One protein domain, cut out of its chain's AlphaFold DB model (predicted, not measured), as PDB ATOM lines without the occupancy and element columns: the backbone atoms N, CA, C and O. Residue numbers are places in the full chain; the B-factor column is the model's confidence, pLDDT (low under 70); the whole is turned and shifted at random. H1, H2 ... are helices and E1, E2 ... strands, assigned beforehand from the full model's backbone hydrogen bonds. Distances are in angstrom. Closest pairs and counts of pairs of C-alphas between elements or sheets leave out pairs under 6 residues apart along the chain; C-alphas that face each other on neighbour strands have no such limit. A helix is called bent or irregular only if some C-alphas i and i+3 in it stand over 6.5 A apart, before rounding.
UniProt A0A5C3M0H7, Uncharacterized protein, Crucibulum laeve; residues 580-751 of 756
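This is residues 580 to 751 of the 756 residues of an uncharacterized protein of Crucibulum laeve (UniProt A0A5C3M0H7). A strongly twisted sheet of six strands has a helical hairpin, H2 and H3, packed over one face of its E2, E1, E4 and E3 part, while short H4 lies close to E6, at the other edge. Beyond E6 the small helix H5 leads to H6, whose far end sticks out with residues 742 to 751. The 172 printed residues hold six named helices and six named strands, in the order E1 E2 H1 H2 H3 E3 E4 H4 E5 E6 H5 H6, a mixed class of helices and strands. The sheet's order is E2 E1 E4 E3 E5 E6, antiparallel throughout. The whole is compact, with a radius of gyration of the C-alphas of 16.9 A and spans of 48 by 43 by 35 A.

E3 (residues 654 to 662) and E4 (673 to 680) form a hairpin, with N 657 and O 677 2.8 A apart. E1 (580 to 584) is E4's other neighbour, with N 584 and O 674 at 2.8 A. Edge strand E2 (589 to 591) forms a hairpin with E1, with N 590 and O 583 at 2.9 A. On the other side of E3 is E5 (701 to 705), with N 660 and O 703 at 2.7 A. E5 and edge strand E6 (719 to 724) form a hairpin, with N 702 and O 723 at 2.8 A. H2 (605 to 621) runs along the strands over E2 and E1, at a height of 9.4 A over the sheet. H3 (633 to 652) runs along the strands over E4 and E3, at 9.1 A, on the same face, giving two layers, helices on one face of a sheet. H2 and H3 touch, opposite ways at a shallow tilt of 13 degrees; their closest C-alphas are those of Leu 615 and Ile 637, 6.4 A apart. H4 (687 to 692) is on the sheet but over none of its strands; its closest C-alpha pair with E6 is Ala 690 and Leu 723, 6.6 A. E4, H4 and E5 form a split strand-helix-strand unit, two strands running the same way with E3 between them, with a right-handed crossover. H1 (596 to 599), H5 (726 to 729) and H6 (734 to 749) are not on the sheet, H5 only just, with 4 pairs of C-alphas within 10 A. Every O i to N i+4 pair is within hydrogen-bond range in H2 and H6, against 13 of 16 in H3 and 1 of 2 in H4; H1 and H5 are too short for such a pair.

E1 begins at C-alpha 580 (-14.004, 14.741, 30.865). E3 is 24.5 A long and E4 22.4 A. H2 spans 23.5 A and H3 27.3 A; H3 is irregular, with C-alphas 647 and 650 7.3 A apart, and has a kink of 52 degrees near residue 646. H6, 22.9 A, ends at C-alpha 749 (-2.709, 43.796, 16.391).

The two C-alphas farthest apart, those of Glu 606 and Leu 750, are 48.3 A apart. The printed part has no cut; the links H2 to H3 and E5 to E6 are long. The mean pLDDT of the printed part is 77.9; residues under 70 include 622 to 631, 708 to 717 and 726 to 751.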
ATOM      1  N   LYS A 580     -13.381  15.123  32.130       95.38
ATOM      2  CA  LYS A 580     -14.004  14.741  30.865       95.38
ATOM      3  C   LYS A 580     -15.362  14.118  31.169       95.38
ATOM      4  O   LYS A 580     -15.461  13.296  32.065       95.38
ATOM      5  N   VAL A 581     -16.406  14.557  30.476       95.25
ATOM      6  CA  VAL A 581     -17.783  14.126  30.777       95.25
ATOM      7  C   VAL A 581     -18.511  13.532  29.585       95.25
ATOM      8  O   VAL A 581     -19.405  12.704  29.753       95.25
ATOM      9  N   VAL A 582     -18.144  13.948  28.374       95.94
ATOM     10  CA  VAL A 582     -18.739  13.444  27.137       95.94
ATOM     11  C   VAL A 582     -17.647  13.265  26.103       95.94
ATOM     12  O   VAL A 582     -16.858  14.182  25.883       95.94
ATOM     13  N   THR A 583     -17.646  12.110  25.443       95.38
ATOM     14  CA  THR A 583     -16.834  11.844  24.252       95.38
ATOM     15  C   THR A 583     -17.750  11.700  23.045       95.38
ATOM     16  O   THR A 583     -18.651  10.858  23.014       95.38
ATOM     17  N   LEU A 584     -17.529  12.533  22.038       92.88
ATOM     18  CA  LEU A 584     -18.335  12.633  20.829       92.88
ATOM     19  C   LEU A 584     -17.591  11.944  19.682       92.88
ATOM     20  O   LEU A 584     -16.751  12.536  19.000       92.88
ATOM     21  N   HIS A 585     -17.895  10.665  19.468       88.75
ATOM     22  CA  HIS A 585     -17.372   9.902  18.338       88.75
ATOM     23  C   HIS A 585     -18.247  10.093  17.103       88.75
ATOM     24  O   HIS A 585     -19.450  10.312  17.214       88.75
ATOM     25  N   LYS A 586     -17.673   9.917  15.908       83.44
ATOM     26  CA  LYS A 586     -18.377  10.054  14.616       83.44
ATOM     27  C   LYS A 586     -19.734   9.335  14.563       83.44
ATOM     28  O   LYS A 586     -20.657   9.827  13.911       83.44
ATOM     29  N   GLU A 587     -19.840   8.202  15.258       84.12
ATOM     30  CA  GLU A 587     -21.009   7.321  15.247       84.12
ATOM     31  C   GLU A 587     -21.870   7.385  16.515       84.12
ATOM     32  O   GLU A 587     -23.044   7.034  16.438       84.12
ATOM     33  N   ARG A 588     -21.323   7.795  17.671       85.19
ATOM     34  CA  ARG A 588     -22.025   7.739  18.969       85.19
ATOM     35  C   ARG A 588     -21.579   8.841  19.925       85.19
ATOM     36  O   ARG A 588     -20.404   9.204  19.955       85.19
ATOM     37  N   CYS A 589     -22.515   9.315  20.742       89.06
ATOM     38  CA  CYS A 589     -22.230  10.111  21.931       89.06
ATOM     39  C   CYS A 589     -22.055   9.163  23.127       89.06
ATOM     40  O   CYS A 589     -22.955   8.377  23.425       89.06
ATOM     41  N   ILE A 590     -20.897   9.196  23.786       90.25
ATOM     42  CA  ILE A 590     -20.640   8.427  25.008       90.25
ATOM     43  C   ILE A 590     -20.583   9.427  26.158       90.25
ATOM     44  O   ILE A 590     -19.621  10.185  26.279       90.25
ATOM     45  N   ALA A 591     -21.636   9.449  26.970       89.31
ATOM     46  CA  ALA A 591     -21.698  10.258  28.177       89.31
ATOM     47  C   ALA A 591     -21.299   9.423  29.393       89.31
ATOM     48  O   ALA A 591     -21.759   8.290  29.550       89.31
ATOM     49  N   GLU A 592     -20.458   9.993  30.246       87.75
ATOM     50  CA  GLU A 592     -20.131   9.399  31.537       87.75
ATOM     51  C   GLU A 592     -21.265   9.647  32.546       87.75
ATOM     52  O   GLU A 592     -22.090  10.559  32.396       87.75
ATOM     53  N   GLU A 593     -21.333   8.810  33.584       91.69
ATOM     54  CA  GLU A 593     -22.231   9.065  34.712       91.69
ATOM     55  C   GLU A 593     -21.911  10.426  35.339       91.69
ATOM     56  O   GLU A 593     -20.766  10.874  35.314       91.69
ATOM     57  N   ALA A 594     -22.928  11.096  35.895       91.69
ATOM     58  CA  ALA A 594     -22.762  12.408  36.515       91.69
ATOM     59  C   ALA A 594     -21.615  12.366  37.537       91.69
ATOM     60  O   ALA A 594     -21.737  11.647  38.536       91.69
ATOM     61  N   PRO A 595     -20.522  13.124  37.331       91.69
ATOM     62  CA  PRO A 595     -19.445  13.138  38.299       91.69
ATOM     63  C   PRO A 595     -19.962  13.569  39.673       91.69
ATOM     64  O   PRO A 595     -20.672  14.569  39.788       91.69
ATOM     65  N   LEU A 596     -19.593  12.837  40.728       90.12
ATOM     66  CA  LEU A 596     -20.136  13.055  42.077       90.12
ATOM     67  C   LEU A 596     -19.929  14.489  42.588       90.12
ATOM     68  O   LEU A 596     -20.788  15.008  43.294       90.12
ATOM     69  N   PHE A 597     -18.843  15.156  42.184       89.94
ATOM     70  CA  PHE A 597     -18.556  16.537  42.584       89.94
ATOM     71  C   PHE A 597     -19.591  17.545  42.064       89.94
ATOM     72  O   PHE A 597     -19.712  18.634  42.612       89.94
ATOM     73  N   LEU A 598     -20.344  17.227  41.004       91.75
ATOM     74  CA  LEU A 598     -21.380  18.130  40.497       91.75
ATOM     75  C   LEU A 598     -22.501  18.344  41.524       91.75
ATOM     76  O   LEU A 598     -23.140  19.399  41.520       91.75
ATOM     77  N   LEU A 599     -22.684  17.390  42.444       89.94
ATOM     78  CA  LEU A 599     -23.601  17.526  43.572       89.94
ATOM     79  C   LEU A 599     -23.146  18.631  44.537       89.94
ATOM     80  O   LEU A 599     -23.992  19.377  45.033       89.94
ATOM     81  N   ASP A 600     -21.835  18.808  44.729       91.25
ATOM     82  CA  ASP A 600     -21.275  19.877  45.571       91.25
ATOM     83  C   ASP A 600     -21.555  21.269  44.980       91.25
ATOM     84  O   ASP A 600     -21.717  22.249  45.708       91.25
ATOM     85  N   TYR A 601     -21.692  21.347  43.653       92.00
ATOM     86  CA  TYR A 601     -22.070  22.557  42.918       92.00
ATOM     87  C   TYR A 601     -23.584  22.704  42.715       92.00
ATOM     88  O   TYR A 601     -24.019  23.578  41.966       92.00
ATOM     89  N   GLN A 602     -24.402  21.889  43.393       95.50
ATOM     90  CA  GLN A 602     -25.868  21.925  43.313       95.50
ATOM     91  C   GLN A 602     -26.416  21.692  41.894       95.50
ATOM     92  O   GLN A 602     -27.461  22.240  41.532       95.50
ATOM     93  N   VAL A 603     -25.718  20.903  41.072       94.94
ATOM     94  CA  VAL A 603     -26.251  20.432  39.787       94.94
ATOM     95  C   VAL A 603     -27.076  19.179  40.052       94.94
ATOM     96  O   VAL A 603     -26.561  18.184  40.567       94.94
ATOM     97  N   SER A 604     -28.369  19.219  39.731       95.88
ATOM     98  CA  SER A 604     -29.235  18.058  39.942       95.88
ATOM     99  C   SER A 604     -28.965  16.973  38.893       95.88
ATOM    100  O   SER A 604     -28.548  17.250  37.767       95.88
ATOM    101  N   LEU A 605     -29.250  15.711  39.234       94.75
ATOM    102  CA  LEU A 605     -29.130  14.605  38.279       94.75
ATOM    103  C   LEU A 605     -30.066  14.788  37.067       94.75
ATOM    104  O   LEU A 605     -29.759  14.317  35.976       94.75
ATOM    105  N   GLU A 606     -31.202  15.465  37.249       95.62
ATOM    106  CA  GLU A 606     -32.144  15.779  36.170       95.62
ATOM    107  C   GLU A 606     -31.578  16.833  35.213       95.62
ATOM    108  O   GLU A 606     -31.642  16.644  34.001       95.62
ATOM    109  N   GLU A 607     -30.957  17.892  35.740       95.31
ATOM    110  CA  GLU A 607     -30.274  18.914  34.938       95.31
ATOM    111  C   GLU A 607     -29.093  18.321  34.168       95.31
ATOM    112  O   GLU A 607     -28.920  18.607  32.985       95.31
ATOM    113  N   TRP A 608     -28.316  17.443  34.811       95.94
ATOM    114  CA  TRP A 608     -27.236  16.722  34.145       95.94
ATOM    115  C   TRP A 608     -27.754  15.861  32.991       95.94
ATOM    116  O   TRP A 608     -27.238  15.924  31.877       95.94
ATOM    117  N   LYS A 609     -28.815  15.080  33.230       95.31
ATOM    118  CA  LYS A 609     -29.441  14.257  32.188       95.31
ATOM    119  C   LYS A 609     -29.990  15.107  31.046       95.31
ATOM    120  O   LYS A 609     -29.847  14.699  29.897       95.31
ATOM    121  N   ALA A 610     -30.576  16.267  31.338       96.38
ATOM    122  CA  ALA A 610     -31.041  17.202  30.317       96.38
ATOM    123  C   ALA A 610     -29.873  17.728  29.468       96.38
ATOM    124  O   ALA A 610     -29.924  17.612  28.248       96.38
ATOM    125  N   PHE A 611     -28.776  18.164  30.097       96.75
ATOM    126  CA  PHE A 611     -27.562  18.594  29.394       96.75
ATOM    127  C   PHE A 611     -27.009  17.511  28.457       96.75
ATOM    128  O   PHE A 611     -26.760  17.762  27.278       96.75
ATOM    129  N   ILE A 612     -26.876  16.279  28.954       96.75
ATOM    130  CA  ILE A 612     -26.415  15.138  28.153       96.75
ATOM    131  C   ILE A 612     -27.394  14.794  27.022       96.75
ATOM    132  O   ILE A 612     -26.962  14.447  25.917       96.75
ATOM    133  N   THR A 613     -28.702  14.891  27.270       95.38
ATOM    134  CA  THR A 613     -29.739  14.623  26.259       95.38
ATOM    135  C   THR A 613     -29.694  15.663  25.142       95.38
ATOM    136  O   THR A 613     -29.760  15.295  23.968       95.38
ATOM    137  N   ASP A 614     -29.503  16.938  25.475       95.50
ATOM    138  CA  ASP A 614     -29.370  18.017  24.494       95.50
ATOM    139  C   ASP A 614     -28.116  17.830  23.631       95.50
ATOM    140  O   ASP A 614     -28.189  17.895  22.402       95.50
ATOM    141  N   LEU A 615     -26.974  17.506  24.252       95.25
ATOM    142  CA  LEU A 615     -25.736  17.208  23.527       95.25
ATOM    143  C   LEU A 615     -25.881  15.994  22.597       95.25
ATOM    144  O   LEU A 615     -25.484  16.056  21.431       95.25
ATOM    145  N   SER A 616     -26.461  14.900  23.097       93.44
ATOM    146  CA  SER A 616     -26.596  13.647  22.343       93.44
ATOM    147  C   SER A 616     -27.593  13.783  21.196       93.44
ATOM    148  O   SER A 616     -27.288  13.390  20.073       93.44
ATOM    149  N   SER A 617     -28.756  14.394  21.446       92.50
ATOM    150  CA  SER A 617     -29.789  14.592  20.424       92.50
ATOM    151  C   SER A 617     -29.299  15.472  19.278       92.50
ATOM    152  O   SER A 617     -29.599  15.191  18.116       92.50
ATOM    153  N   LEU A 618     -28.492  16.491  19.582       91.69
ATOM    154  CA  LEU A 618     -27.887  17.323  18.557       91.69
ATOM    155  C   LEU A 618     -26.841  16.536  17.763       91.69
ATOM    156  O   LEU A 618     -26.883  16.529  16.534       91.69
ATOM    157  N   TRP A 619     -25.939  15.828  18.444       91.81
ATOM    158  CA  TRP A 619     -24.883  15.058  17.785       91.81
ATOM    159  C   TRP A 619     -25.426  13.945  16.876       91.81
ATOM    160  O   TRP A 619     -24.952  13.777  15.748       91.81
ATOM    161  N   GLU A 620     -26.453  13.222  17.329       88.81
ATOM    162  CA  GLU A 620     -27.108  12.150  16.571       88.81
ATOM    163  C   GLU A 620     -28.039  12.696  15.478       88.81
ATOM    164  O   GLU A 620     -28.039  12.190  14.352       88.81
ATOM    165  N   GLY A 621     -28.783  13.772  15.760       81.94
ATOM    166  CA  GLY A 621     -29.731  14.385  14.826       81.94
ATOM    167  C   GLY A 621     -29.078  14.863  13.525       81.94
ATOM    168  O   GLY A 621     -29.669  14.742  12.447       81.94
ATOM    169  N   TYR A 622     -27.819  15.304  13.592       69.69
ATOM    170  CA  TYR A 622     -27.034  15.702  12.420       69.69
ATOM    171  C   TYR A 622     -26.704  14.554  11.452       69.69
ATOM    172  O   TYR A 622     -26.298  14.829  10.321       69.69
ATOM    173  N   GLN A 623     -26.873  13.280  11.826       60.72
ATOM    174  CA  GLN A 623     -26.663  12.174  10.882       60.72
ATOM    175  C   GLN A 623     -27.759  12.083   9.808       60.72
ATOM    176  O   GLN A 623     -27.526  11.499   8.753       60.72
ATOM    177  N   THR A 624     -28.941  12.664  10.045       59.84
ATOM    178  CA  THR A 624     -30.134  12.412   9.214       59.84
ATOM    179  C   THR A 624     -30.507  13.538   8.249       59.84
ATOM    180  O   THR A 624     -31.449  13.372   7.475       59.84
ATOM    181  N   ARG A 625     -29.786  14.671   8.238       56.72
ATOM    182  CA  ARG A 625     -30.055  15.784   7.310       56.72
ATOM    183  C   ARG A 625     -29.120  15.755   6.096       56.72
ATOM    184  O   ARG A 625     -27.982  16.207   6.200       56.72
ATOM    185  N   PRO A 626     -29.586  15.287   4.926       52.94
ATOM    186  CA  PRO A 626     -28.851  15.462   3.689       52.94
ATOM    187  C   PRO A 626     -28.972  16.921   3.209       52.94
ATOM    188  O   PRO A 626     -30.048  17.397   2.858       52.94
ATOM    189  N   ASN A 627     -27.820  17.585   3.118       56.25
ATOM    190  CA  ASN A 627     -27.421  18.401   1.967       56.25
ATOM    191  C   ASN A 627     -27.537  19.930   1.886       56.25
ATOM    192  O   ASN A 627     -27.081  20.381   0.850       56.25
ATOM    193  N   ASN A 628     -27.981  20.775   2.832       52.06
ATOM    194  CA  ASN A 628     -27.958  22.229   2.496       52.06
ATOM    195  C   ASN A 628     -27.691  23.291   3.575       52.06
ATOM    196  O   ASN A 628     -27.696  24.468   3.234       52.06
ATOM    197  N   GLU A 629     -27.354  22.947   4.819       51.69
ATOM    198  CA  GLU A 629     -26.884  23.958   5.783       51.69
ATOM    199  C   GLU A 629     -25.586  23.485   6.441       51.69
ATOM    200  O   GLU A 629     -25.585  22.563   7.256       51.69
ATOM    201  N   ASN A 630     -24.471  24.111   6.049       54.09
ATOM    202  CA  ASN A 630     -23.099  23.831   6.498       54.09
ATOM    203  C   ASN A 630     -22.844  24.297   7.944       54.09
ATOM    204  O   ASN A 630     -21.802  24.881   8.238       54.09
ATOM    205  N   ILE A 631     -23.785  24.071   8.862       63.75
ATOM    206  CA  ILE A 631     -23.460  24.166  10.283       63.75
ATOM    207  C   ILE A 631     -22.756  22.866  10.625       63.75
ATOM    208  O   ILE A 631     -23.353  21.787  10.632       63.75
ATOM    209  N   THR A 632     -21.458  22.968  10.848       80.12
ATOM    210  CA  THR A 632     -20.644  21.836  11.250       80.12
ATOM    211  C   THR A 632     -21.132  21.294  12.603       80.12
ATOM    212  O   THR A 632     -21.592  22.047  13.466       80.12
ATOM    213  N   ARG A 633     -21.092  19.966  12.800       84.19
ATOM    214  CA  ARG A 633     -21.679  19.310  13.992       84.19
ATOM    215  C   ARG A 633     -21.173  19.915  15.308       84.19
ATOM    216  O   ARG A 633     -21.930  20.062  16.265       84.19
ATOM    217  N   HIS A 634     -19.899  20.295  15.346       87.06
ATOM    218  CA  HIS A 634     -19.258  20.905  16.507       87.06
ATOM    219  C   HIS A 634     -19.709  22.345  16.764       87.06
ATOM    220  O   HIS A 634     -19.773  22.730  17.928       87.06
ATOM    221  N   ALA A 635     -20.088  23.125  15.744       87.81
ATOM    222  CA  ALA A 635     -20.648  24.465  15.945       87.81
ATOM    223  C   ALA A 635     -21.995  24.410  16.689       87.81
ATOM    224  O   ALA A 635     -22.233  25.192  17.612       87.81
ATOM    225  N   GLY A 636     -22.842  23.432  16.347       89.62
ATOM    226  CA  GLY A 636     -24.087  23.178  17.071       89.62
ATOM    227  C   GLY A 636     -23.839  22.845  18.545       89.62
ATOM    228  O   GLY A 636     -24.464  23.430  19.430       89.62
ATOM    229  N   ILE A 637     -22.887  21.950  18.824       93.12
ATOM    230  CA  ILE A 637     -22.536  21.589  20.203       93.12
ATOM    231  C   ILE A 637     -21.954  22.775  20.959       93.12
ATOM    232  O   ILE A 637     -22.350  23.016  22.094       93.12
ATOM    233  N   ALA A 638     -21.039  23.530  20.347       92.06
ATOM    234  CA  ALA A 638     -20.432  24.699  20.975       92.06
ATOM    235  C   ALA A 638     -21.502  25.710  21.410       92.06
ATOM    236  O   ALA A 638     -21.417  26.278  22.500       92.06
ATOM    237  N   ARG A 639     -22.552  25.876  20.597       91.06
ATOM    238  CA  ARG A 639     -23.711  26.697  20.943       91.06
ATOM    239  C   ARG A 639     -24.475  26.144  22.146       91.06
ATOM    240  O   ARG A 639     -24.699  26.898  23.087       91.06
ATOM    241  N   VAL A 640     -24.825  24.855  22.156       94.50
ATOM    242  CA  VAL A 640     -25.525  24.229  23.299       94.50
ATOM    243  C   VAL A 640     -24.690  24.332  24.577       94.50
ATOM    244  O   VAL A 640     -25.202  24.749  25.611       94.50
ATOM    245  N   VAL A 641     -23.387  24.051  24.504       95.56
ATOM    246  CA  VAL A 641     -22.448  24.213  25.626       95.56
ATOM    247  C   VAL A 641     -22.441  25.657  26.136       95.56
ATOM    248  O   VAL A 641     -22.529  25.884  27.341       95.56
ATOM    249  N   THR A 642     -22.412  26.643  25.235       92.56
ATOM    250  CA  THR A 642     -22.453  28.070  25.594       92.56
ATOM    251  C   THR A 642     -23.779  28.448  26.266       92.56
ATOM    252  O   THR A 642     -23.783  29.144  27.283       92.56
ATOM    253  N   GLU A 643     -24.912  27.968  25.745       94.12
ATOM    254  CA  GLU A 643     -26.238  28.208  26.326       94.12
ATOM    255  C   GLU A 643     -26.343  27.613  27.743       94.12
ATOM    256  O   GLU A 643     -26.774  28.306  28.671       94.12
ATOM    257  N   TRP A 644     -25.857  26.384  27.946       96.69
ATOM    258  CA  TRP A 644     -25.802  25.735  29.259       96.69
ATOM    259  C   TRP A 644     -24.849  26.434  30.237       96.69
ATOM    260  O   TRP A 644     -25.188  26.594  31.416       96.69
ATOM    261  N   ASN A 645     -23.701  26.929  29.763       95.19
ATOM    262  CA  ASN A 645     -22.787  27.730  30.579       95.19
ATOM    263  C   ASN A 645     -23.455  29.000  31.098       95.19
ATOM    264  O   ASN A 645     -23.439  29.262  32.302       95.19
ATOM    265  N   LEU A 646     -24.103  29.759  30.214       92.00
ATOM    266  CA  LEU A 646     -24.772  31.010  30.570       92.00
ATOM    267  C   LEU A 646     -25.964  30.794  31.511       92.00
ATOM    268  O   LEU A 646     -26.176  31.573  32.447       92.00
ATOM    269  N   GLN A 647     -26.764  29.757  31.262       94.38
ATOM    270  CA  GLN A 647     -27.996  29.533  32.014       94.38
ATOM    271  C   GLN A 647     -27.763  28.837  33.358       94.38
ATOM    272  O   GLN A 647     -28.430  29.210  34.333       94.38
ATOM    273  N   PHE A 648     -26.819  27.892  33.423       94.44
ATOM    274  CA  PHE A 648     -26.666  26.971  34.552       94.44
ATOM    275  C   PHE A 648     -25.249  26.946  35.126       94.44
ATOM    276  O   PHE A 648     -25.074  27.297  36.295       94.44
ATOM    277  N   PHE A 649     -24.237  26.555  34.343       95.00
ATOM    278  CA  PHE A 649     -22.921  26.229  34.905       95.00
ATOM    279  C   PHE A 649     -22.202  27.451  35.499       95.00
ATOM    280  O   PHE A 649     -21.772  27.394  36.655       95.00
ATOM    281  N   ASN A 650     -22.176  28.599  34.808       92.31
ATOM    282  CA  ASN A 650     -21.451  29.787  35.284       92.31
ATOM    283  C   ASN A 650     -22.022  30.319  36.611       92.31
ATOM    284  O   ASN A 650     -21.280  30.791  37.472       92.31
ATOM    285  N   LYS A 651     -23.340  30.184  36.826       92.94
ATOM    286  CA  LYS A 651     -24.000  30.569  38.091       92.94
ATOM    287  C   LYS A 651     -23.561  29.706  39.275       92.94
ATOM    288  O   LYS A 651     -23.685  30.137  40.418       92.94
ATOM    289  N   ARG A 652     -23.051  28.507  38.996       94.12
ATOM    290  CA  ARG A 652     -22.536  27.529  39.963       94.12
ATOM    291  C   ARG A 652     -21.010  27.484  39.970       94.12
ATOM    292  O   ARG A 652     -20.431  26.543  40.490       94.12
ATOM    293  N   ALA A 653     -20.357  28.495  39.394       92.94
ATOM    294  CA  ALA A 653     -18.910  28.560  39.265       92.94
ATOM    295  C   ALA A 653     -18.303  27.332  38.557       92.94
ATOM    296  O   ALA A 653     -17.194  26.925  38.868       92.94
ATOM    297  N   ILE A 654     -18.977  26.742  37.579       94.62
ATOM    298  CA  ILE A 654     -18.406  25.707  36.705       94.62
ATOM    299  C   ILE A 654     -18.624  26.102  35.243       94.62
ATOM    300  O   ILE A 654     -19.466  26.940  34.949       94.62
ATOM    301  N   GLU A 655     -17.825  25.571  34.329       95.06
ATOM    302  CA  GLU A 655     -17.897  25.865  32.894       95.06
ATOM    303  C   GLU A 655     -17.678  24.562  32.130       95.06
ATOM    304  O   GLU A 655     -16.751  23.805  32.418       95.06
ATOM    305  N   ALA A 656     -18.539  24.285  31.161       95.69
ATOM    306  CA  ALA A 656     -18.353  23.228  30.188       95.69
ATOM    307  C   ALA A 656     -17.531  23.760  29.004       95.69
ATOM    308  O   ALA A 656     -17.864  24.783  28.410       95.69
ATOM    309  N   LEU A 657     -16.457  23.065  28.642       94.81
ATOM    310  CA  LEU A 657     -15.567  23.407  27.539       94.81
ATOM    311  C   LEU A 657     -15.659  22.342  26.454       94.81
ATOM    312  O   LEU A 657     -15.380  21.167  26.708       94.81
ATOM    313  N   LEU A 658     -15.989  22.756  25.231       95.81
ATOM    314  CA  LEU A 658     -15.841  21.895  24.063       95.81
ATOM    315  C   LEU A 658     -14.368  21.864  23.654       95.81
ATOM    316  O   LEU A 658     -13.772  22.895  23.336       95.81
ATOM    317  N   CYS A 659     -13.800  20.668  23.649       95.31
ATOM    318  CA  CYS A 659     -12.406  20.417  23.341       95.31
ATOM    319  C   CYS A 659     -12.280  19.470  22.145       95.31
ATOM    320  O   CYS A 659     -13.120  18.596  21.923       95.31
ATOM    321  N   ARG A 660     -11.201  19.634  21.389       94.75
ATOM    322  CA  ARG A 660     -10.767  18.744  20.319       94.75
ATOM    323  C   ARG A 660      -9.501  18.029  20.742       94.75
ATOM    324  O   ARG A 660      -8.488  18.677  20.988       94.75
ATOM    325  N   GLU A 661      -9.552  16.717  20.808       95.44
ATOM    326  CA  GLU A 661      -8.465  15.855  21.242       95.44
ATOM    327  C   GLU A 661      -7.774  15.222  20.037       95.44
ATOM    328  O   GLU A 661      -8.425  14.685  19.136       95.44
ATOM    329  N   PHE A 662      -6.445  15.272  20.046       94.25
ATOM    330  CA  PHE A 662      -5.598  14.636  19.046       94.25
ATOM    331  C   PHE A 662      -4.716  13.612  19.745       94.25
ATOM    332  O   PHE A 662      -3.934  13.974  20.628       94.25
ATOM    333  N   THR A 663      -4.830  12.346  19.362       93.31
ATOM    334  CA  THR A 663      -4.018  11.255  19.920       93.31
ATOM    335  C   THR A 663      -2.626  11.207  19.293       93.31
ATOM    336  O   THR A 663      -1.671  10.812  19.953       93.31
ATOM    337  N   ASP A 664      -2.479  11.683  18.052       91.25
ATOM    338  CA  ASP A 664      -1.203  11.750  17.334       91.25
ATOM    339  C   ASP A 664      -0.986  13.134  16.690       91.25
ATOM    340  O   ASP A 664      -1.928  13.821  16.290       91.25
ATOM    341  N   ALA A 665       0.278  13.539  16.559       87.56
ATOM    342  CA  ALA A 665       0.712  14.738  15.846       87.56
ATOM    343  C   ALA A 665       0.308  14.715  14.364       87.56
ATOM    344  O   ALA A 665       0.071  15.768  13.771       87.56
ATOM    345  N   SER A 666       0.250  13.516  13.773       88.38
ATOM    346  CA  SER A 666      -0.082  13.300  12.361       88.38
ATOM    347  C   SER A 666      -1.588  13.282  12.072       88.38
ATOM    348  O   SER A 666      -1.990  13.296  10.907       88.38
ATOM    349  N   GLN A 667      -2.423  13.261  13.118       87.88
ATOM    350  CA  GLN A 667      -3.861  13.081  12.984       87.88
ATOM    351  C   GLN A 667      -4.493  14.272  12.257       87.88
ATOM    352  O   GLN A 667      -4.307  15.438  12.629       87.88
ATOM    353  N   SER A 668      -5.255  13.964  11.205       86.88
ATOM    354  CA  SER A 668      -5.973  14.976  10.441       86.88
ATOM    355  C   SER A 668      -7.031  15.655  11.318       86.88
ATOM    356  O   SER A 668      -7.540  15.082  12.280       86.88
ATOM    357  N   SER A 669      -7.389  16.892  10.967       82.88
ATOM    358  CA  SER A 669      -8.509  17.615  11.583       82.88
ATOM    359  C   SER A 669      -9.775  16.731  11.609       82.88
ATOM    360  O   SER A 669     -10.469  16.656  12.619       82.88
ATOM    361  N   GLU A 670     -10.052  15.997  10.532       84.56
ATOM    362  CA  GLU A 670     -11.277  15.199  10.394       84.56
ATOM    363  C   GLU A 670     -11.356  13.996  11.342       84.56
ATOM    364  O   GLU A 670     -12.458  13.583  11.702       84.56
ATOM    365  N   ASP A 671     -10.211  13.474  11.786       86.94
ATOM    366  CA  ASP A 671     -10.141  12.292  12.652       86.94
ATOM    367  C   ASP A 671     -10.109  12.631  14.145       86.94
ATOM    368  O   ASP A 671     -10.097  11.727  14.983       86.94
ATOM    369  N   ALA A 672     -10.059  13.916  14.496       89.69
ATOM    370  CA  ALA A 672      -9.949  14.339  15.882       89.69
ATOM    371  C   ALA A 672     -11.223  14.019  16.681       89.69
ATOM    372  O   ALA A 672     -12.348  14.150  16.187       89.69
ATOM    373  N   ILE A 673     -11.043  13.632  17.942       93.06
ATOM    374  CA  ILE A 673     -12.148  13.304  18.846       93.06
ATOM    375  C   ILE A 673     -12.626  14.600  19.492       93.06
ATOM    376  O   ILE A 673     -11.821  15.403  19.955       93.06
ATOM    377  N   PHE A 674     -13.936  14.834  19.522       94.81
ATOM    378  CA  PHE A 674     -14.492  15.965  20.259       94.81
ATOM    379  C   PHE A 674     -14.930  15.490  21.635       94.81
ATOM    380  O   PHE A 674     -15.562  14.445  21.761       94.81
ATOM    381  N   SER A 675     -14.625  16.269  22.660       95.94
ATOM    382  CA  SER A 675     -14.975  15.939  24.035       95.94
ATOM    383  C   SER A 675     -15.428  17.180  24.777       95.94
ATOM    384  O   SER A 675     -14.946  18.283  24.518       95.94
ATOM    385  N   VAL A 676     -16.354  17.007  25.712       96.12
ATOM    386  CA  VAL A 676     -16.778  18.075  26.616       96.12
ATOM    387  C   VAL A 676     -16.135  17.836  27.973       96.12
ATOM    388  O   VAL A 676     -16.205  16.730  28.514       96.12
ATOM    389  N   TYR A 677     -15.509  18.877  28.509       95.75
ATOM    390  CA  TYR A 677     -14.885  18.884  29.827       95.75
ATOM    391  C   TYR A 677     -15.627  19.840  30.745       95.75
ATOM    392  O   TYR A 677     -15.980  20.932  30.318       95.75
ATOM    393  N   ILE A 678     -15.811  19.475  32.008       95.25
ATOM    394  CA  ILE A 678     -16.234  20.420  33.042       95.25
ATOM    395  C   ILE A 678     -14.986  20.942  33.749       95.25
ATOM    396  O   ILE A 678     -14.146  20.162  34.204       95.25
ATOM    397  N   VAL A 679     -14.873  22.266  33.845       92.94
ATOM    398  CA  VAL A 679     -13.839  22.994  34.591       92.94
ATOM    399  C   VAL A 679     -14.485  23.901  35.639       92.94
ATOM    400  O   VAL A 679     -15.658  24.252  35.550       92.94
ATOM    401  N   HIS A 680     -13.719  24.303  36.649       89.94
ATOM    402  CA  HIS A 680     -14.166  25.314  37.602       89.94
ATOM    403  C   HIS A 680     -14.121  26.687  36.914       89.94
ATOM    404  O   HIS A 680     -13.060  27.099  36.435       89.94
ATOM    405  N   TRP A 681     -15.258  27.383  36.855       81.88
ATOM    406  CA  TRP A 681     -15.356  28.691  36.218       81.88
ATOM    407  C   TRP A 681     -14.651  29.729  37.081       81.88
ATOM    408  O   TRP A 681     -15.047  30.016  38.214       81.88
ATOM    409  N   LEU A 682     -13.596  30.311  36.525       74.25
ATOM    410  CA  LEU A 682     -12.946  31.489  37.073       74.25
ATOM    411  C   LEU A 682     -13.074  32.597  36.028       74.25
ATOM    412  O   LEU A 682     -12.701  32.375  34.879       74.25
ATOM    413  N   PRO A 683     -13.522  33.808  36.397       58.28
ATOM    414  CA  PRO A 683     -13.672  34.932  35.468       58.28
ATOM    415  C   PRO A 683     -12.322  35.531  35.001       58.28
ATOM    416  O   PRO A 683     -12.209  36.734  34.769       58.28
ATOM    417  N   LEU A 684     -11.260  34.723  34.903       50.06
ATOM    418  CA  LEU A 684      -9.887  35.140  34.625       50.06
ATOM    419  C   LEU A 684      -9.402  34.628  33.259       50.06
ATOM    420  O   LEU A 684      -9.773  33.556  32.801       50.06
ATOM    421  N   SER A 685      -8.554  35.445  32.626       61.03
ATOM    422  CA  SER A 685      -8.050  35.351  31.245       61.03
ATOM    423  C   SER A 685      -7.592  33.962  30.781       61.03
ATOM    424  O   SER A 685      -6.985  33.240  31.568       61.03
ATOM    425  N   ASP A 686      -7.704  33.692  29.474       61.53
ATOM    426  CA  ASP A 686      -7.300  32.457  28.761       61.53
ATOM    427  C   ASP A 686      -5.920  31.887  29.145       61.53
ATOM    428  O   ASP A 686      -5.715  30.676  29.155       61.53
ATOM    429  N   VAL A 687      -4.986  32.745  29.568       58.19
ATOM    430  CA  VAL A 687      -3.664  32.359  30.099       58.19
ATOM    431  C   VAL A 687      -3.759  31.395  31.297       58.19
ATOM    432  O   VAL A 687      -2.885  30.551  31.485       58.19
ATOM    433  N   TYR A 688      -4.819  31.481  32.104       67.75
ATOM    434  CA  TYR A 688      -5.023  30.605  33.259       67.75
ATOM    435  C   TYR A 688      -5.589  29.234  32.883       67.75
ATOM    436  O   TYR A 688      -5.236  28.251  33.540       67.75
ATOM    437  N   LEU A 689      -6.396  29.142  31.820       70.44
ATOM    438  CA  LEU A 689      -6.933  27.868  31.329       70.44
ATOM    439  C   LEU A 689      -5.797  26.923  30.926       70.44
ATOM    440  O   LEU A 689      -5.760  25.782  31.382       70.44
ATOM    441  N   ALA A 690      -4.796  27.436  30.203       71.44
ATOM    442  CA  ALA A 690      -3.628  26.654  29.802       71.44
ATOM    443  C   ALA A 690      -2.795  26.122  30.978       71.44
ATOM    444  O   ALA A 690      -2.170  25.073  30.874       71.44
ATOM    445  N   SER A 691      -2.795  26.824  32.115       69.69
ATOM    446  CA  SER A 691      -2.026  26.416  33.298       69.69
ATOM    447  C   SER A 691      -2.692  25.323  34.138       69.69
ATOM    448  O   SER A 691      -2.015  24.668  34.930       69.69
ATOM    449  N   ARG A 692      -4.013  25.140  34.009       71.25
ATOM    450  CA  ARG A 692      -4.787  24.167  34.803       71.25
ATOM    451  C   ARG A 692      -5.170  22.920  34.030       71.25
ATOM    452  O   ARG A 692      -5.457  21.893  34.635       71.25
ATOM    453  N   PHE A 693      -5.194  23.022  32.714       80.44
ATOM    454  CA  PHE A 693      -5.594  21.937  31.848       80.44
ATOM    455  C   PHE A 693      -4.352  21.120  31.478       80.44
ATOM    456  O   PHE A 693      -3.645  21.415  30.516       80.44
ATOM    457  N   VAL A 694      -4.041  20.128  32.316       82.69
ATOM    458  CA  VAL A 694      -2.956  19.179  32.046       82.69
ATOM    459  C   VAL A 694      -3.436  18.241  30.952       82.69
ATOM    460  O   VAL A 694      -4.408  17.521  31.149       82.69
ATOM    461  N   VAL A 695      -2.771  18.272  29.798       85.12
ATOM    462  CA  VAL A 695      -3.057  17.348  28.698       85.12
ATOM    463  C   VAL A 695      -2.690  15.933  29.162       85.12
ATOM    464  O   VAL A 695      -1.514  15.713  29.477       85.12
ATOM    465  N   PRO A 696      -3.652  14.992  29.237       85.56
ATOM    466  CA  PRO A 696      -3.363  13.599  29.561       85.56
ATOM    467  C   PRO A 696      -2.304  13.017  28.619       85.56
ATOM    468  O   PRO A 696      -2.247  13.387  27.447       85.56
ATOM    469  N   GLU A 697      -1.466  12.102  29.114       85.50
ATOM    470  CA  GLU A 697      -0.335  11.544  28.346       85.50
ATOM    471  C   GLU A 697      -0.763  10.826  27.055       85.50
ATOM    472  O   GLU A 697       0.022  10.717  26.117       85.50
ATOM    473  N   GLU A 698      -2.015  10.378  26.991       89.00
ATOM    474  CA  GLU A 698      -2.631   9.743  25.821       89.00
ATOM    475  C   GLU A 698      -2.945  10.714  24.669       89.00
ATOM    476  O   GLU A 698      -3.192  10.273  23.546       89.00
ATOM    477  N   PHE A 699      -2.911  12.028  24.916       90.06
ATOM    478  CA  PHE A 699      -3.171  13.045  23.903       90.06
ATOM    479  C   PHE A 699      -1.907  13.829  23.558       90.06
ATOM    480  O   PHE A 699      -1.140  14.274  24.408       90.06
ATOM    481  N   HIS A 700      -1.707  14.060  22.266       91.25
ATOM    482  CA  HIS A 700      -0.639  14.907  21.761       91.25
ATOM    483  C   HIS A 700      -0.958  16.392  21.967       91.25
ATOM    484  O   HIS A 700      -0.108  17.166  22.423       91.25
ATOM    485  N   LYS A 701      -2.189  16.791  21.623       92.38
ATOM    486  CA  LYS A 701      -2.685  18.159  21.797       92.38
ATOM    487  C   LYS A 701      -4.193  18.189  22.050       92.38
ATOM    488  O   LYS A 701      -4.925  17.325  21.569       92.38
ATOM    489  N   ILE A 702      -4.644  19.212  22.768       93.31
ATOM    490  CA  ILE A 702      -6.058  19.513  23.004       93.31
ATOM    491  C   ILE A 702      -6.332  20.950  22.556       93.31
ATOM    492  O   ILE A 702      -5.692  21.881  23.041       93.31
ATOM    493  N   GLN A 703      -7.271  21.148  21.632       93.06
ATOM    494  CA  GLN A 703      -7.745  22.478  21.231       93.06
ATOM    495  C   GLN A 703      -9.038  22.805  21.968       93.06
ATOM    496  O   GLN A 703     -10.001  22.051  21.887       93.06
ATOM    497  N   ILE A 704      -9.075  23.928  22.671       92.00
ATOM    498  CA  ILE A 704     -10.255  24.416  23.385       92.00
ATOM    499  C   ILE A 704     -10.965  25.422  22.482       92.00
ATOM    500  O   ILE A 704     -10.356  26.400  22.036       92.00
ATOM    501  N   PHE A 705     -12.252  25.207  22.227       89.06
ATOM    502  CA  PHE A 705     -13.074  26.144  21.465       89.06
ATOM    503  C   PHE A 705     -13.646  27.242  22.367       89.06
ATOM    504  O   PHE A 705     -13.951  27.014  23.539       89.06
ATOM    505  N   GLY A 706     -13.741  28.457  21.828       80.06
ATOM    506  CA  GLY A 706     -14.271  29.624  22.527       80.06
ATOM    507  C   GLY A 706     -15.790  29.720  22.477       80.06
ATOM    508  O   GLY A 706     -16.451  28.994  21.735       80.06
ATOM    509  N   GLU A 707     -16.332  30.658  23.259       73.56
ATOM    510  CA  GLU A 707     -17.752  31.002  23.215       73.56
ATOM    511  C   GLU A 707     -18.144  31.404  21.789       73.56
ATOM    512  O   GLU A 707     -17.541  32.298  21.183       73.56
ATOM    513  N   VAL A 708     -19.166  30.743  21.248       67.88
ATOM    514  CA  VAL A 708     -19.773  31.153  19.983       67.88
ATOM    515  C   VAL A 708     -20.770  32.257  20.316       67.88
ATOM    516  O   VAL A 708     -21.720  32.002  21.060       67.88
ATOM    517  N   PRO A 709     -20.595  33.488  19.803       69.12
ATOM    518  CA  PRO A 709     -21.578  34.529  20.035       69.12
ATOM    519  C   PRO A 709     -22.922  34.067  19.469       69.12
ATOM    520  O   PRO A 709     -23.005  33.700  18.296       69.12
ATOM    521  N   LEU A 710     -23.983  34.141  20.276       60.12
ATOM    522  CA  LEU A 710     -25.341  33.708  19.903       60.12
ATOM    523  C   LEU A 710     -25.883  34.388  18.626       60.12
ATOM    524  O   LEU A 710     -26.892  33.954  18.079       60.12
ATOM    525  N   SER A 711     -25.230  35.455  18.157       57.03
ATOM    526  CA  SER A 711     -25.613  36.257  16.996       57.03
ATOM    527  C   SER A 711     -24.900  35.905  15.680       57.03
ATOM    528  O   SER A 711     -25.117  36.623  14.707       57.03
ATOM    529  N   TYR A 712     -24.033  34.884  15.623       55.03
ATOM    530  CA  TYR A 712     -23.235  34.584  14.419       55.03
ATOM    531  C   TYR A 712     -23.427  33.156  13.883       55.03
ATOM    532  O   TYR A 712     -23.137  32.177  14.564       55.03
ATOM    533  N   GLU A 713     -23.814  33.053  12.606       53.59
ATOM    534  CA  GLU A 713     -23.705  31.843  11.774       53.59
ATOM    535  C   GLU A 713     -22.246  31.653  11.320       53.59
ATOM    536  O   GLU A 713     -21.906  31.833  10.150       53.59
ATOM    537  N   LEU A 714     -21.334  31.369  12.254       54.34
ATOM    538  CA  LEU A 714     -19.970  30.984  11.883       54.34
ATOM    539  C   LEU A 714     -19.913  29.487  11.559       54.34
ATOM    540  O   LEU A 714     -20.463  28.663  12.283       54.34
ATOM    541  N   ILE A 715     -19.203  29.160  10.477       60.16
ATOM    542  CA  ILE A 715     -19.022  27.787   9.982       60.16
ATOM    543  C   ILE A 715     -18.163  26.953  10.955       60.16
ATOM    544  O   ILE A 715     -18.375  25.749  11.057       60.16
ATOM    545  N   ASP A 716     -17.276  27.594  11.732       66.12
ATOM    546  CA  ASP A 716     -16.481  26.962  12.790       66.12
ATOM    547  C   ASP A 716     -16.390  27.860  14.042       66.12
ATOM    548  O   ASP A 716     -16.189  29.072  13.910       66.12
ATOM    549  N   PRO A 717     -16.515  27.304  15.264       69.19
ATOM    550  CA  PRO A 717     -16.297  28.054  16.497       69.19
ATOM    551  C   PRO A 717     -14.843  28.553  16.573       69.19
ATOM    552  O   PRO A 717     -13.922  27.811  16.217       69.19
ATOM    553  N   PRO A 718     -14.595  29.791  17.041       76.56
ATOM    554  CA  PRO A 718     -13.240  30.321  17.134       76.56
ATOM    555  C   PRO A 718     -12.406  29.491  18.116       76.56
ATOM    556  O   PRO A 718     -12.830  29.224  19.241       76.56
ATOM    557  N   GLU A 719     -11.203  29.097  17.704       75.75
ATOM    558  CA  GLU A 719     -10.244  28.441  18.593       75.75
ATOM    559  C   GLU A 719      -9.820  29.417  19.704       75.75
ATOM    560  O   GLU A 719      -9.372  30.535  19.428       75.75
ATOM    561  N   ARG A 720      -9.992  29.010  20.967       77.12
ATOM    562  CA  ARG A 720      -9.648  29.814  22.149       77.12
ATOM    563  C   ARG A 720      -8.196  29.603  22.542       77.12
ATOM    564  O   ARG A 720      -7.492  30.567  22.830       77.12
ATOM    565  N   THR A 721      -7.740  28.351  22.591       84.75
ATOM    566  CA  THR A 721      -6.378  27.980  23.010       84.75
ATOM    567  C   THR A 721      -6.044  26.551  22.575       84.75
ATOM    568  O   THR A 721      -6.897  25.672  22.650       84.75
ATOM    569  N   THR A 722      -4.791  26.300  22.188       85.12
ATOM    570  CA  THR A 722      -4.231  24.961  21.939       85.12
ATOM    571  C   THR A 722      -3.283  24.578  23.076       85.12
ATOM    572  O   THR A 722      -2.432  25.374  23.475       85.12
ATOM    573  N   LEU A 723      -3.392  23.353  23.578       86.06
ATOM    574  CA  LEU A 723      -2.540  22.788  24.621       86.06
ATOM    575  C   LEU A 723      -1.803  21.571  24.083       86.06
ATOM    576  O   LEU A 723      -2.379  20.801  23.323       86.06
ATOM    577  N   TYR A 724      -0.555  21.377  24.497       86.19
ATOM    578  CA  TYR A 724       0.290  20.256  24.078       86.19
ATOM    579  C   TYR A 724       0.702  19.429  25.293       86.19
ATOM    580  O   TYR A 724       0.901  19.985  26.376       86.19
ATOM    581  N   SER A 725       0.865  18.117  25.120       84.62
ATOM    582  CA  SER A 725       1.428  17.282  26.183       84.62
ATOM    583  C   SER A 725       2.901  17.604  26.432       84.62
ATOM    584  O   SER A 725       3.648  17.999  25.531       84.62
ATOM    585  N   ALA A 726       3.343  17.425  27.679       66.94
ATOM    586  CA  ALA A 726       4.714  17.729  28.091       66.94
ATOM    587  C   ALA A 726       5.764  16.937  27.285       66.94
ATOM    588  O   ALA A 726       6.827  17.471  26.972       66.94
ATOM    589  N   GLY A 727       5.447  15.698  26.885       61.09
ATOM    590  CA  GLY A 727       6.303  14.877  26.020       61.09
ATOM    591  C   GLY A 727       6.372  15.363  24.565       61.09
ATOM    592  O   GLY A 727       7.391  15.176  23.905       61.09
ATOM    593  N   SER A 728       5.330  16.040  24.073       55.53
ATOM    594  CA  SER A 728       5.285  16.606  22.718       55.53
ATOM    595  C   SER A 728       6.167  17.854  22.578       55.53
ATOM    596  O   SER A 728       6.917  17.987  21.608       55.53
ATOM    597  N   LEU A 729       6.165  18.728  23.592       49.47
ATOM    598  CA  LEU A 729       6.981  19.951  23.629       49.47
ATOM    599  C   LEU A 729       8.496  19.688  23.588       49.47
ATOM    600  O   LEU A 729       9.252  20.569  23.188       49.47
ATOM    601  N   ALA A 730       8.940  18.487  23.972       43.03
ATOM    602  CA  ALA A 730      10.340  18.074  23.876       43.03
ATOM    603  C   ALA A 730      10.765  17.681  22.445       43.03
ATOM    604  O   ALA A 730      11.949  17.768  22.123       43.03
ATOM    605  N   ASN A 731       9.817  17.280  21.589       42.69
ATOM    606  CA  ASN A 731      10.070  16.854  20.205       42.69
ATOM    607  C   ASN A 731       9.684  17.916  19.161       42.69
ATOM    608  O   ASN A 731      10.225  17.920  18.055       42.69
ATOM    609  N   ALA A 732       8.772  18.830  19.491       41.75
ATOM    610  CA  ALA A 732       8.464  19.974  18.646       41.75
ATOM    611  C   ALA A 732       9.536  21.058  18.830       41.75
ATOM    612  O   ALA A 732       9.798  21.494  19.948       41.75
ATOM    613  N   ASN A 733      10.145  21.529  17.735       38.59
ATOM    614  CA  ASN A 733      11.021  22.704  17.754       38.59
ATOM    615  C   ASN A 733      10.272  23.879  18.407       38.59
ATOM    616  O   ASN A 733       9.443  24.527  17.766       38.59
ATOM    617  N   ILE A 734      10.593  24.156  19.674       37.72
ATOM    618  CA  ILE A 734       9.956  25.152  20.556       37.72
ATOM    619  C   ILE A 734       9.828  26.529  19.875       37.72
ATOM    620  O   ILE A 734       8.894  27.284  20.132       37.72
ATOM    621  N   HIS A 735      10.724  26.840  18.937       36.41
ATOM    622  CA  HIS A 735      10.718  28.081  18.169       36.41
ATOM    623  C   HIS A 735       9.609  28.196  17.109       36.41
ATOM    624  O   HIS A 735       9.179  29.314  16.837       36.41
ATOM    625  N   HIS A 736       9.119  27.095  16.528       35.50
ATOM    626  CA  HIS A 736       8.094  27.151  15.475       35.50
ATOM    627  C   HIS A 736       6.694  27.384  16.058       35.50
ATOM    628  O   HIS A 736       5.961  28.244  15.580       35.50
ATOM    629  N   ALA A 737       6.357  26.694  17.155       38.19
ATOM    630  CA  ALA A 737       5.062  26.843  17.825       38.19
ATOM    631  C   ALA A 737       4.899  28.222  18.496       38.19
ATOM    632  O   ALA A 737       3.825  28.817  18.454       38.19
ATOM    633  N   ILE A 738       5.976  28.778  19.068       39.00
ATOM    634  CA  ILE A 738       5.972  30.148  19.614       39.00
ATOM    635  C   ILE A 738       5.911  31.191  18.481       39.00
ATOM    636  O   ILE A 738       5.297  32.243  18.661       39.00
ATOM    637  N   GLY A 739       6.503  30.895  17.318       39.34
ATOM    638  CA  GLY A 739       6.459  31.744  16.123       39.34
ATOM    639  C   GLY A 739       5.054  31.885  15.535       39.34
ATOM    640  O   GLY A 739       4.595  33.006  15.345       39.34
ATOM    641  N   GLU A 740       4.330  30.778  15.338       35.09
ATOM    642  CA  GLU A 740       2.962  30.810  14.789       35.09
ATOM    643  C   GLU A 740       1.975  31.547  15.704       35.09
ATOM    644  O   GLU A 740       1.166  32.346  15.233       35.09
ATOM    645  N   VAL A 741       2.075  31.360  17.026       38.69
ATOM    646  CA  VAL A 741       1.227  32.089  17.984       38.69
ATOM    647  C   VAL A 741       1.575  33.583  17.994       38.69
ATOM    648  O   VAL A 741       0.677  34.425  18.019       38.69
ATOM    649  N   ALA A 742       2.859  33.945  17.923       40.06
ATOM    650  CA  ALA A 742       3.277  35.345  17.864       40.06
ATOM    651  C   ALA A 742       2.829  36.041  16.565       40.06
ATOM    652  O   ALA A 742       2.396  37.194  16.624       40.06
ATOM    653  N   ASP A 743       2.862  35.346  15.426       36.25
ATOM    654  CA  ASP A 743       2.473  35.897  14.123       36.25
ATOM    655  C   ASP A 743       0.954  36.078  13.986       36.25
ATOM    656  O   ASP A 743       0.502  37.114  13.487       36.25
ATOM    657  N   VAL A 744       0.149  35.150  14.518       40.91
ATOM    658  CA  VAL A 744      -1.319  35.293  14.564       40.91
ATOM    659  C   VAL A 744      -1.730  36.478  15.447       40.91
ATOM    660  O   VAL A 744      -2.618  37.255  15.078       40.91
ATOM    661  N   TYR A 745      -1.051  36.696  16.578       38.09
ATOM    662  CA  TYR A 745      -1.294  37.863  17.436       38.09
ATOM    663  C   TYR A 745      -0.763  39.172  16.829       38.09
ATOM    664  O   TYR A 745      -1.422  40.209  16.947       38.09
ATOM    665  N   ALA A 746       0.380  39.141  16.136       39.88
ATOM    666  CA  ALA A 746       0.936  40.304  15.446       39.88
ATOM    667  C   ALA A 746       0.047  40.755  14.275       39.88
ATOM    668  O   ALA A 746      -0.208  41.953  14.133       39.88
ATOM    669  N   GLN A 747      -0.506  39.822  13.491       41.28
ATOM    670  CA  GLN A 747      -1.462  40.144  12.424       41.28
ATOM    671  C   GLN A 747      -2.780  40.713  12.968       41.28
ATOM    672  O   GLN A 747      -3.349  41.630  12.371       41.28
ATOM    673  N   LYS A 748      -3.248  40.243  14.133       35.19
ATOM    674  CA  LYS A 748      -4.472  40.753  14.775       35.19
ATOM    675  C   LYS A 748      -4.285  42.157  15.367       35.19
ATOM    676  O   LYS A 748      -5.209  42.965  15.314       35.19
ATOM    677  N   LEU A 749      -3.084  42.471  15.867       38.69
ATOM    678  CA  LEU A 749      -2.709  43.796  16.391       38.69
ATOM    679  C   LEU A 749      -2.412  44.838  15.298       38.69
ATOM    680  O   LEU A 749      -2.492  46.034  15.570       38.69
ATOM    681  N   LEU A 750      -2.088  44.408  14.075       37.19
ATOM    682  CA  LEU A 750      -1.817  45.289  12.930       37.19
ATOM    683  C   LEU A 750      -3.058  45.572  12.060       37.19
ATOM    684  O   LEU A 750      -2.957  46.302  11.073       37.19
ATOM    685  N   SER A 751      -4.234  45.040  12.414       31.72
ATOM    686  CA  SER A 751      -5.488  45.329  11.711       31.72
ATOM    687  C   SER A 751      -5.979  46.760  12.008       31.72
ATOM    688  O   SER A 751      -6.265  47.076  13.168       31.72
TER     689      SER A 751